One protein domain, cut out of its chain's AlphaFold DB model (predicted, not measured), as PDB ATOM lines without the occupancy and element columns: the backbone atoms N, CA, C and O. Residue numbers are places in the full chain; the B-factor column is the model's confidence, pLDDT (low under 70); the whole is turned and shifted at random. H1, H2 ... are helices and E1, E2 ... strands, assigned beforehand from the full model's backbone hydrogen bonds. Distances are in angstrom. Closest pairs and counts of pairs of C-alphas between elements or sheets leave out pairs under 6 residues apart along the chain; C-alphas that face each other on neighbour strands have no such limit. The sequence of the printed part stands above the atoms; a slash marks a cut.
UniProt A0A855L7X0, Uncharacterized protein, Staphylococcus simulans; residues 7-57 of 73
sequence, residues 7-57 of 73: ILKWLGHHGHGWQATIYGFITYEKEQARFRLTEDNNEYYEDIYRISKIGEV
ATOM      1  N   ILE A   7      -5.368  41.648 -46.532       93.75
ATOM      2  CA  ILE A   7      -5.910  41.062 -45.309       93.75
ATOM      3  C   ILE A   7      -4.782  40.998 -44.281       93.75
ATOM      4  O   ILE A   7      -3.744  40.370 -44.510       93.75
ATOM      5  N   LEU A   8      -5.000  41.630 -43.133       92.06
ATOM      6  CA  LEU A   8      -4.114  41.565 -41.983       92.06
ATOM      7  C   LEU A   8      -4.645  40.589 -40.943       92.06
ATOM      8  O   LEU A   8      -5.846  40.516 -40.682       92.06
ATOM      9  N   LYS A   9      -3.708  39.905 -40.295       91.38
ATOM     10  CA  LYS A   9      -3.918  39.062 -39.124       91.38
ATOM     11  C   LYS A   9      -3.179  39.653 -37.929       91.38
ATOM     12  O   LYS A   9      -1.990  39.955 -38.035       91.38
ATOM     13  N   TRP A  10      -3.839  39.783 -36.783       88.75
ATOM     14  CA  TRP A  10      -3.197  40.233 -35.542       88.75
ATOM     15  C   TRP A  10      -3.822  39.587 -34.302       88.75
ATOM     16  O   TRP A  10      -4.877  38.959 -34.361       88.75
ATOM     17  N   LEU A  11      -3.145  39.730 -33.160       86.88
ATOM     18  CA  LEU A  11      -3.698  39.388 -31.850       86.88
ATOM     19  C   LEU A  11      -4.427  40.611 -31.288       86.88
ATOM     20  O   LEU A  11      -3.790  41.582 -30.875       86.88
ATOM     21  N   GLY A  12      -5.756  40.571 -31.300       80.06
ATOM     22  CA  GLY A  12      -6.600  41.605 -30.711       80.06
ATOM     23  C   GLY A  12      -6.931  41.318 -29.251       80.06
ATOM     24  O   GLY A  12      -6.890  40.172 -28.797       80.06
ATOM     25  N   HIS A  13      -7.271  42.371 -28.508       73.62
ATOM     26  CA  HIS A  13      -7.771  42.259 -27.141       73.62
ATOM     27  C   HIS A  13      -9.281  42.492 -27.132       73.62
ATOM     28  O   HIS A  13      -9.749  43.586 -27.449       73.62
ATOM     29  N   HIS A  14     -10.041  41.490 -26.708       66.69
ATOM     30  CA  HIS A  14     -11.438  41.667 -26.335       66.69
ATOM     31  C   HIS A  14     -11.537  42.008 -24.841       66.69
ATOM     32  O   HIS A  14     -10.611  41.775 -24.054       66.69
ATOM     33  N   GLY A  15     -12.661  42.609 -24.440       58.19
ATOM     34  CA  GLY A  15     -12.918  42.967 -23.043       58.19
ATOM     35  C   GLY A  15     -12.648  41.803 -22.077       58.19
ATOM     36  O   GLY A  15     -12.786  40.636 -22.430       58.19
ATOM     37  N   HIS A  16     -12.252  42.130 -20.843       67.25
ATOM     38  CA  HIS A  16     -11.863  41.170 -19.793       67.25
ATOM     39  C   HIS A  16     -10.544  40.403 -20.019       67.25
ATOM     40  O   HIS A  16     -10.304  39.404 -19.347       67.25
ATOM     41  N   GLY A  17      -9.656  40.890 -20.896       68.81
ATOM     42  CA  GLY A  17      -8.293  40.353 -21.044       68.81
ATOM     43  C   GLY A  17      -8.193  39.110 -21.930       68.81
ATOM     44  O   GLY A  17      -7.148  38.463 -21.955       68.81
ATOM     45  N   TRP A  18      -9.257  38.786 -22.663       74.12
ATOM     46  CA  TRP A  18      -9.254  37.706 -23.642       74.12
ATOM     47  C   TRP A  18      -8.556  38.162 -24.920       74.12
ATOM     48  O   TRP A  18      -8.824  39.250 -25.432       74.12
ATOM     49  N   GLN A  19      -7.656  37.327 -25.431       81.06
ATOM     50  CA  GLN A  19      -6.993  37.545 -26.712       81.06
ATOM     51  C   GLN A  19      -7.617  36.639 -27.764       81.06
ATOM     52  O   GLN A  19      -7.822  35.451 -27.511       81.06
ATOM     53  N   ALA A  20      -7.881  37.193 -28.940       82.75
ATOM     54  CA  ALA A  20      -8.304  36.429 -30.103       82.75
ATOM     55  C   ALA A  20      -7.428  36.782 -31.303       82.75
ATOM     56  O   ALA A  20      -6.869  37.878 -31.395       82.75
ATOM     57  N   THR A  21      -7.289  35.823 -32.215       86.62
ATOM     58  CA  THR A  21      -6.728  36.111 -33.534       86.62
ATOM     59  C   THR A  21      -7.815  36.767 -34.360       86.62
ATOM     60  O   THR A  21      -8.881  36.182 -34.528       86.62
ATOM     61  N   ILE A  22      -7.530  37.957 -34.870       85.06
ATOM     62  CA  ILE A  22      -8.466  38.749 -35.655       85.06
ATOM     63  C   ILE A  22      -7.945  38.868 -37.084       85.06
ATOM     64  O   ILE A  22      -6.730  38.941 -37.304       85.06
ATOM     65  N   TYR A  23      -8.878  38.869 -38.035       88.06
ATOM     66  CA  TYR A  23      -8.635  39.114 -39.448       88.06
ATOM     67  C   TYR A  23      -9.447  40.322 -39.897       88.06
ATOM     68  O   TYR A  23     -10.619  40.447 -39.561       88.06
ATOM     69  N   GLY A  24      -8.835  41.191 -40.688       88.56
ATOM     70  CA  GLY A  24      -9.487  42.371 -41.243       88.56
ATOM     71  C   GLY A  24      -8.775  42.800 -42.512       88.56
ATOM     72  O   GLY A  24      -7.609  42.466 -42.709       88.56
ATOM     73  N   PHE A  25      -9.464  43.523 -43.383       91.38
ATOM     74  CA  PHE A  25      -8.927  43.921 -44.679       91.38
ATOM     75  C   PHE A  25      -8.841  45.435 -44.830       91.38
ATOM     76  O   PHE A  25      -9.595  46.185 -44.206       91.38
ATOM     77  N   ILE A  26      -7.899  45.900 -45.648       91.50
ATOM     78  CA  ILE A  26      -7.684  47.327 -45.874       91.50
ATOM     79  C   ILE A  26      -8.668  47.858 -46.906       91.50
ATOM     80  O   ILE A  26      -8.736  47.366 -48.031       91.50
ATOM     81  N   THR A  27      -9.372  48.927 -46.552       91.00
ATOM     82  CA  THR A  27     -10.258  49.666 -47.454       91.00
ATOM     83  C   THR A  27      -9.908  51.146 -47.462       91.00
ATOM     84  O   THR A  27      -9.447  51.699 -46.461       91.00
ATOM     85  N   TYR A  28     -10.125  51.819 -48.591       89.69
ATOM     86  CA  TYR A  28     -10.030  53.273 -48.652       89.69
ATOM     87  C   TYR A  28     -11.402  53.930 -48.443       89.69
ATOM     88  O   TYR A  28     -12.325  53.769 -49.243       89.69
ATOM     89  N   GLU A  29     -11.536  54.739 -47.390       88.12
ATOM     90  CA  GLU A  29     -12.728  55.553 -47.172       88.12
ATOM     91  C   GLU A  29     -12.576  56.924 -47.835       88.12
ATOM     92  O   GLU A  29     -11.802  57.784 -47.401       88.12
ATOM     93  N   LYS A  30     -13.402  57.163 -48.856       89.81
ATOM     94  CA  LYS A  30     -13.388  58.407 -49.635       89.81
ATOM     95  C   LYS A  30     -13.811  59.636 -48.833       89.81
ATOM     96  O   LYS A  30     -13.258  60.706 -49.061       89.81
ATOM     97  N   GLU A  31     -14.762  59.500 -47.908       90.25
ATOM     98  CA  GLU A  31     -15.330  60.635 -47.162       90.25
ATOM     99  C   GLU A  31     -14.312  61.324 -46.249       90.25
ATOM    100  O   GLU A  31     -14.350  62.542 -46.091       90.25
ATOM    101  N   GLN A  32     -13.379  60.559 -45.677       87.94
ATOM    102  CA  GLN A  32     -12.346  61.079 -44.774       87.94
ATOM    103  C   GLN A  32     -10.939  60.980 -45.370       87.94
ATOM    104  O   GLN A  32      -9.963  61.247 -44.673       87.94
ATOM    105  N   ALA A  33     -10.841  60.594 -46.647       89.38
ATOM    106  CA  ALA A  33      -9.597  60.411 -47.385       89.38
ATOM    107  C   ALA A  33      -8.542  59.599 -46.609       89.38
ATOM    108  O   ALA A  33      -7.386  60.011 -46.486       89.38
ATOM    109  N   ARG A  34      -8.948  58.452 -46.049       87.50
ATOM    110  CA  ARG A  34      -8.081  57.615 -45.206       87.50
ATOM    111  C   ARG A  34      -8.258  56.129 -45.474       87.50
ATOM    112  O   ARG A  34      -9.351  55.677 -45.804       87.50
ATOM    113  N   PHE A  35      -7.190  55.371 -45.248       88.50
ATOM    114  CA  PHE A  35      -7.278  53.918 -45.165       88.50
ATOM    115  C   PHE A  35      -7.877  53.487 -43.828       88.50
ATOM    116  O   PHE A  35      -7.654  54.123 -42.793       88.50
ATOM    117  N   ARG A  36      -8.637  52.398 -43.864       86.50
ATOM    118  CA  ARG A  36      -9.275  51.768 -42.716       86.50
ATOM    119  C   ARG A  36      -9.049  50.270 -42.750       86.50
ATOM    120  O   ARG A  36      -8.857  49.693 -43.814       86.50
ATOM    121  N   LEU A  37      -9.099  49.673 -41.568       86.50
ATOM    122  CA  LEU A  37      -9.225  48.237 -41.404       86.50
ATOM    123  C   LEU A  37     -10.712  47.925 -41.240       86.50
ATOM    124  O   LEU A  37     -11.374  48.530 -40.400       86.50
ATOM    125  N   THR A  38     -11.237  47.036 -42.069       82.12
ATOM    126  CA  THR A  38     -12.635  46.614 -42.046       82.12
ATOM    127  C   THR A  38     -12.693  45.145 -41.646       82.12
ATOM    128  O   THR A  38     -12.025  44.305 -42.246       82.12
ATOM    129  N   GLU A  39     -13.473  44.843 -40.614       75.31
ATOM    130  CA  GLU A  39     -13.873  43.480 -40.255       75.31
ATOM    131  C   GLU A  39     -15.226  43.139 -40.885       75.31
ATOM    132  O   GLU A  39     -16.010  44.039 -41.191       75.31
ATOM    133  N   ASP A  40     -15.515  41.844 -41.030       61.38
ATOM    134  CA  ASP A  40     -16.719  41.305 -41.686       61.38
ATOM    135  C   ASP A  40     -18.038  41.852 -41.086       61.38
ATOM    136  O   ASP A  40     -19.014  42.091 -41.791       61.38
ATOM    137  N   ASN A  41     -18.038  42.195 -39.789       55.75
ATOM    138  CA  ASN A  41     -19.193  42.783 -39.097       55.75
ATOM    139  C   ASN A  41     -19.176  44.320 -39.000       55.75
ATOM    140  O   ASN A  41     -20.041  44.903 -38.351       55.75
ATOM    141  N   ASN A  42     -18.226  44.999 -39.649       54.44
ATOM    142  CA  ASN A  42     -18.168  46.464 -39.750       54.44
ATOM    143  C   ASN A  42     -18.053  47.215 -38.395       54.44
ATOM    144  O   ASN A  42     -18.312  48.418 -38.324       54.44
ATOM    145  N   GLU A  43     -17.674  46.518 -37.314       52.34
ATOM    146  CA  GLU A  43     -17.706  47.050 -35.940       52.34
ATOM    147  C   GLU A  43     -16.337  47.444 -35.360       52.34
ATOM    148  O   GLU A  43     -16.293  48.115 -34.326       52.34
ATOM    149  N   TYR A  44     -15.216  47.113 -36.011       57.22
ATOM    150  CA  TYR A  44     -13.887  47.399 -35.460       57.22
ATOM    151  C   TYR A  44     -13.235  48.642 -36.083       57.22
ATOM    152  O   TYR A  44     -12.863  48.668 -37.253       57.22
ATOM    153  N   TYR A  45     -13.086  49.692 -35.270       57.72
ATOM    154  CA  TYR A  45     -12.488  50.982 -35.634       57.72
ATOM    155  C   TYR A  45     -11.088  51.131 -35.020       57.72
ATOM    156  O   TYR A  45     -10.848  52.023 -34.204       57.72
ATOM    157  N   GLU A  46     -10.150  50.257 -35.376       63.34
ATOM    158  CA  GLU A  46      -8.742  50.456 -35.014       63.34
ATOM    159  C   GLU A  46      -8.018  51.287 -36.081       63.34
ATOM    160  O   GLU A  46      -8.268  51.184 -37.284       63.34
ATOM    161  N   ASP A  47      -7.110  52.150 -35.630       73.62
ATOM    162  CA  ASP A  47      -6.268  52.957 -36.510       73.62
ATOM    163  C   ASP A  47      -5.272  52.047 -37.246       73.62
ATOM    164  O   ASP A  47      -4.443  51.376 -36.617       73.62
ATOM    165  N   ILE A  48      -5.309  52.060 -38.584       81.25
ATOM    166  CA  ILE A  48      -4.397  51.289 -39.442       81.25
ATOM    167  C   ILE A  48      -2.923  51.548 -39.100       81.25
ATOM    168  O   ILE A  48      -2.093  50.644 -39.199       81.25
ATOM    169  N   TYR A  49      -2.570  52.743 -38.618       83.12
ATOM    170  CA  TYR A  49      -1.206  53.055 -38.198       83.12
ATOM    171  C   TYR A  49      -0.736  52.212 -37.003       83.12
ATOM    172  O   TYR A  49       0.451  51.908 -36.881       83.12
ATOM    173  N   ARG A  50      -1.641  51.828 -36.098       83.06
ATOM    174  CA  ARG A  50      -1.310  50.945 -34.972       83.06
ATOM    175  C   ARG A  50      -1.246  49.499 -35.423       83.06
ATOM    176  O   ARG A  50      -0.259  48.826 -35.133       83.06
ATOM    177  N   ILE A  51      -2.255  49.052 -36.167       84.25
ATOM    178  CA  ILE A  51      -2.341  47.660 -36.611       84.25
ATOM    179  C   ILE A  51      -1.214  47.318 -37.584       84.25
ATOM    180  O   ILE A  51      -0.601  46.274 -37.427       84.25
ATOM    181  N   SER A  52      -0.816  48.219 -38.484       85.56
ATOM    182  CA  SER A  52       0.332  48.014 -39.389       85.56
ATOM    183  C   SER A  52       1.669  47.735 -38.688       85.56
ATOM    184  O   SER A  52       2.606  47.267 -39.331       85.56
ATOM    185  N   LYS A  53       1.785  48.005 -37.381       87.69
ATOM    186  CA  LYS A  53       2.984  47.691 -36.589       87.69
ATOM    187  C   LYS A  53       2.961  46.302 -35.960       87.69
ATOM    188  O   LYS A  53       4.019  45.822 -35.561       87.69
ATOM    189  N   ILE A  54       1.782  45.703 -35.801       87.94
ATOM    190  CA  ILE A  54       1.587  44.426 -35.094       87.94
ATOM    191  C   ILE A  54       0.935  43.345 -35.961       87.94
ATOM    192  O   ILE A  54       0.981  42.173 -35.602       87.94
ATOM    193  N   GLY A  55       0.300  43.742 -37.060       89.06
ATOM    194  CA  GLY A  55      -0.411  42.878 -37.981       89.06
ATOM    195  C   GLY A  55       0.498  42.357 -39.082       89.06
ATOM    196  O   GLY A  55       1.397  43.046 -39.564       89.06
ATOM    197  N   GLU A  56       0.232  41.124 -39.483       94.56
ATOM    198  CA  GLU A  56       0.897  40.430 -40.576       94.56
ATOM    199  C   GLU A  56      -0.033  40.400 -41.791       94.56
ATOM    200  O   GLU A  56      -1.205  40.052 -41.654       94.56
ATOM    201  N   VAL A  57       0.477  40.749 -42.974       95.19
ATOM    202  CA  VAL A  57      -0.267  40.567 -44.230       95.19
ATOM    203  C   VAL A  57      -0.274  39.079 -44.572       95.19
ATOM    204  O   VAL A  57       0.787  38.486 -44.758       95.19
TER     205      VAL A  57
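This is residues 7 to 57 of the 73 residues of an uncharacterized protein of Staphylococcus simulans (UniProt A0A855L7X0). Two strand hairpins that share the long strand E2 spread apart as the two wings of a wide, twisted V, E1 with E2 in one wing and E2 with E3 in the other. The short helix H1 and the stretch before it lie between the wings, and the last printed residues, 56 to 57, fold back to pair with the start of E1. The printed part has 51 residues with three named strands and one named helix, in the order E1, E2, E3, H1; the sheet runs E1, E2, E3, antiparallel throughout, and the class is mostly strand. It is compact, with a radius of gyration of the C-alphas of 11.2 A, yet elongated in outline, spanning 34 by 20 by 17 A.

E1, residues 7 to 14, begins with C-alpha 7 at (-5.910, 41.062, -45.309), is 19.8 A long and bends by 63 degrees at residue 11. E2, residues 18 to 29, is the longest strand, 29.7 A, and bends by 65 degrees at residue 21; its C-alpha 29 is at (-12.728, 55.553, -47.172). E3, residues 34 to 38, is 12.3 A long. H1, residues 48 to 51, is 5.0 A long and ends with C-alpha 51 at (-2.341, 47.660, -36.611).

E1, E2 and E3 form a meander, each strand the antiparallel neighbour of the one before. The pairing is staggered: E2 pairs with E1 over residues 18 to 25 and with E3 over residues 25 to 29. E1 and E2 are a hairpin with an angle of 135 degrees between their directions; N 8 and O 24 are within hydrogen-bond range at 2.8 A, as are N 14 and O 18 at 2.9 A. E2 and E3 are a hairpin at 139 degrees, with N 36 and O 27 at 2.8 A and N 29 and O 34 at 2.9 A. The edge strands E1 and E3 are only just apart, their closest C-alphas 8.4 A from each other. The sheet is only just strongly twisted, its C-alphas up to 4.0 A off its best plane. H1 is on the sheet but only grazes it, with residues 48 to 51. The closest C-alphas of H1 and E3 are those of Ile 48 and Arg 36, 5.9 A apart. H1 is too short for an O i to N i+4 pair; its one O i to N i+3 pair is within range. Residues 56 to 57 pair antiparallel with residues 8 to 9 of E1.

The two C-alphas farthest apart, those of His 16 and Lys 30, are 34.5 A from each other, while those of Ile 7 and Val 57 are 5.8 A apart. The printed part has no cut. The links E1 to E2 and E2 to E3 are tight, and the link E3 to H1 is short. The mean pLDDT of the printed part is 80.7, with residues 14 to 17 and 40 to 46 under 70.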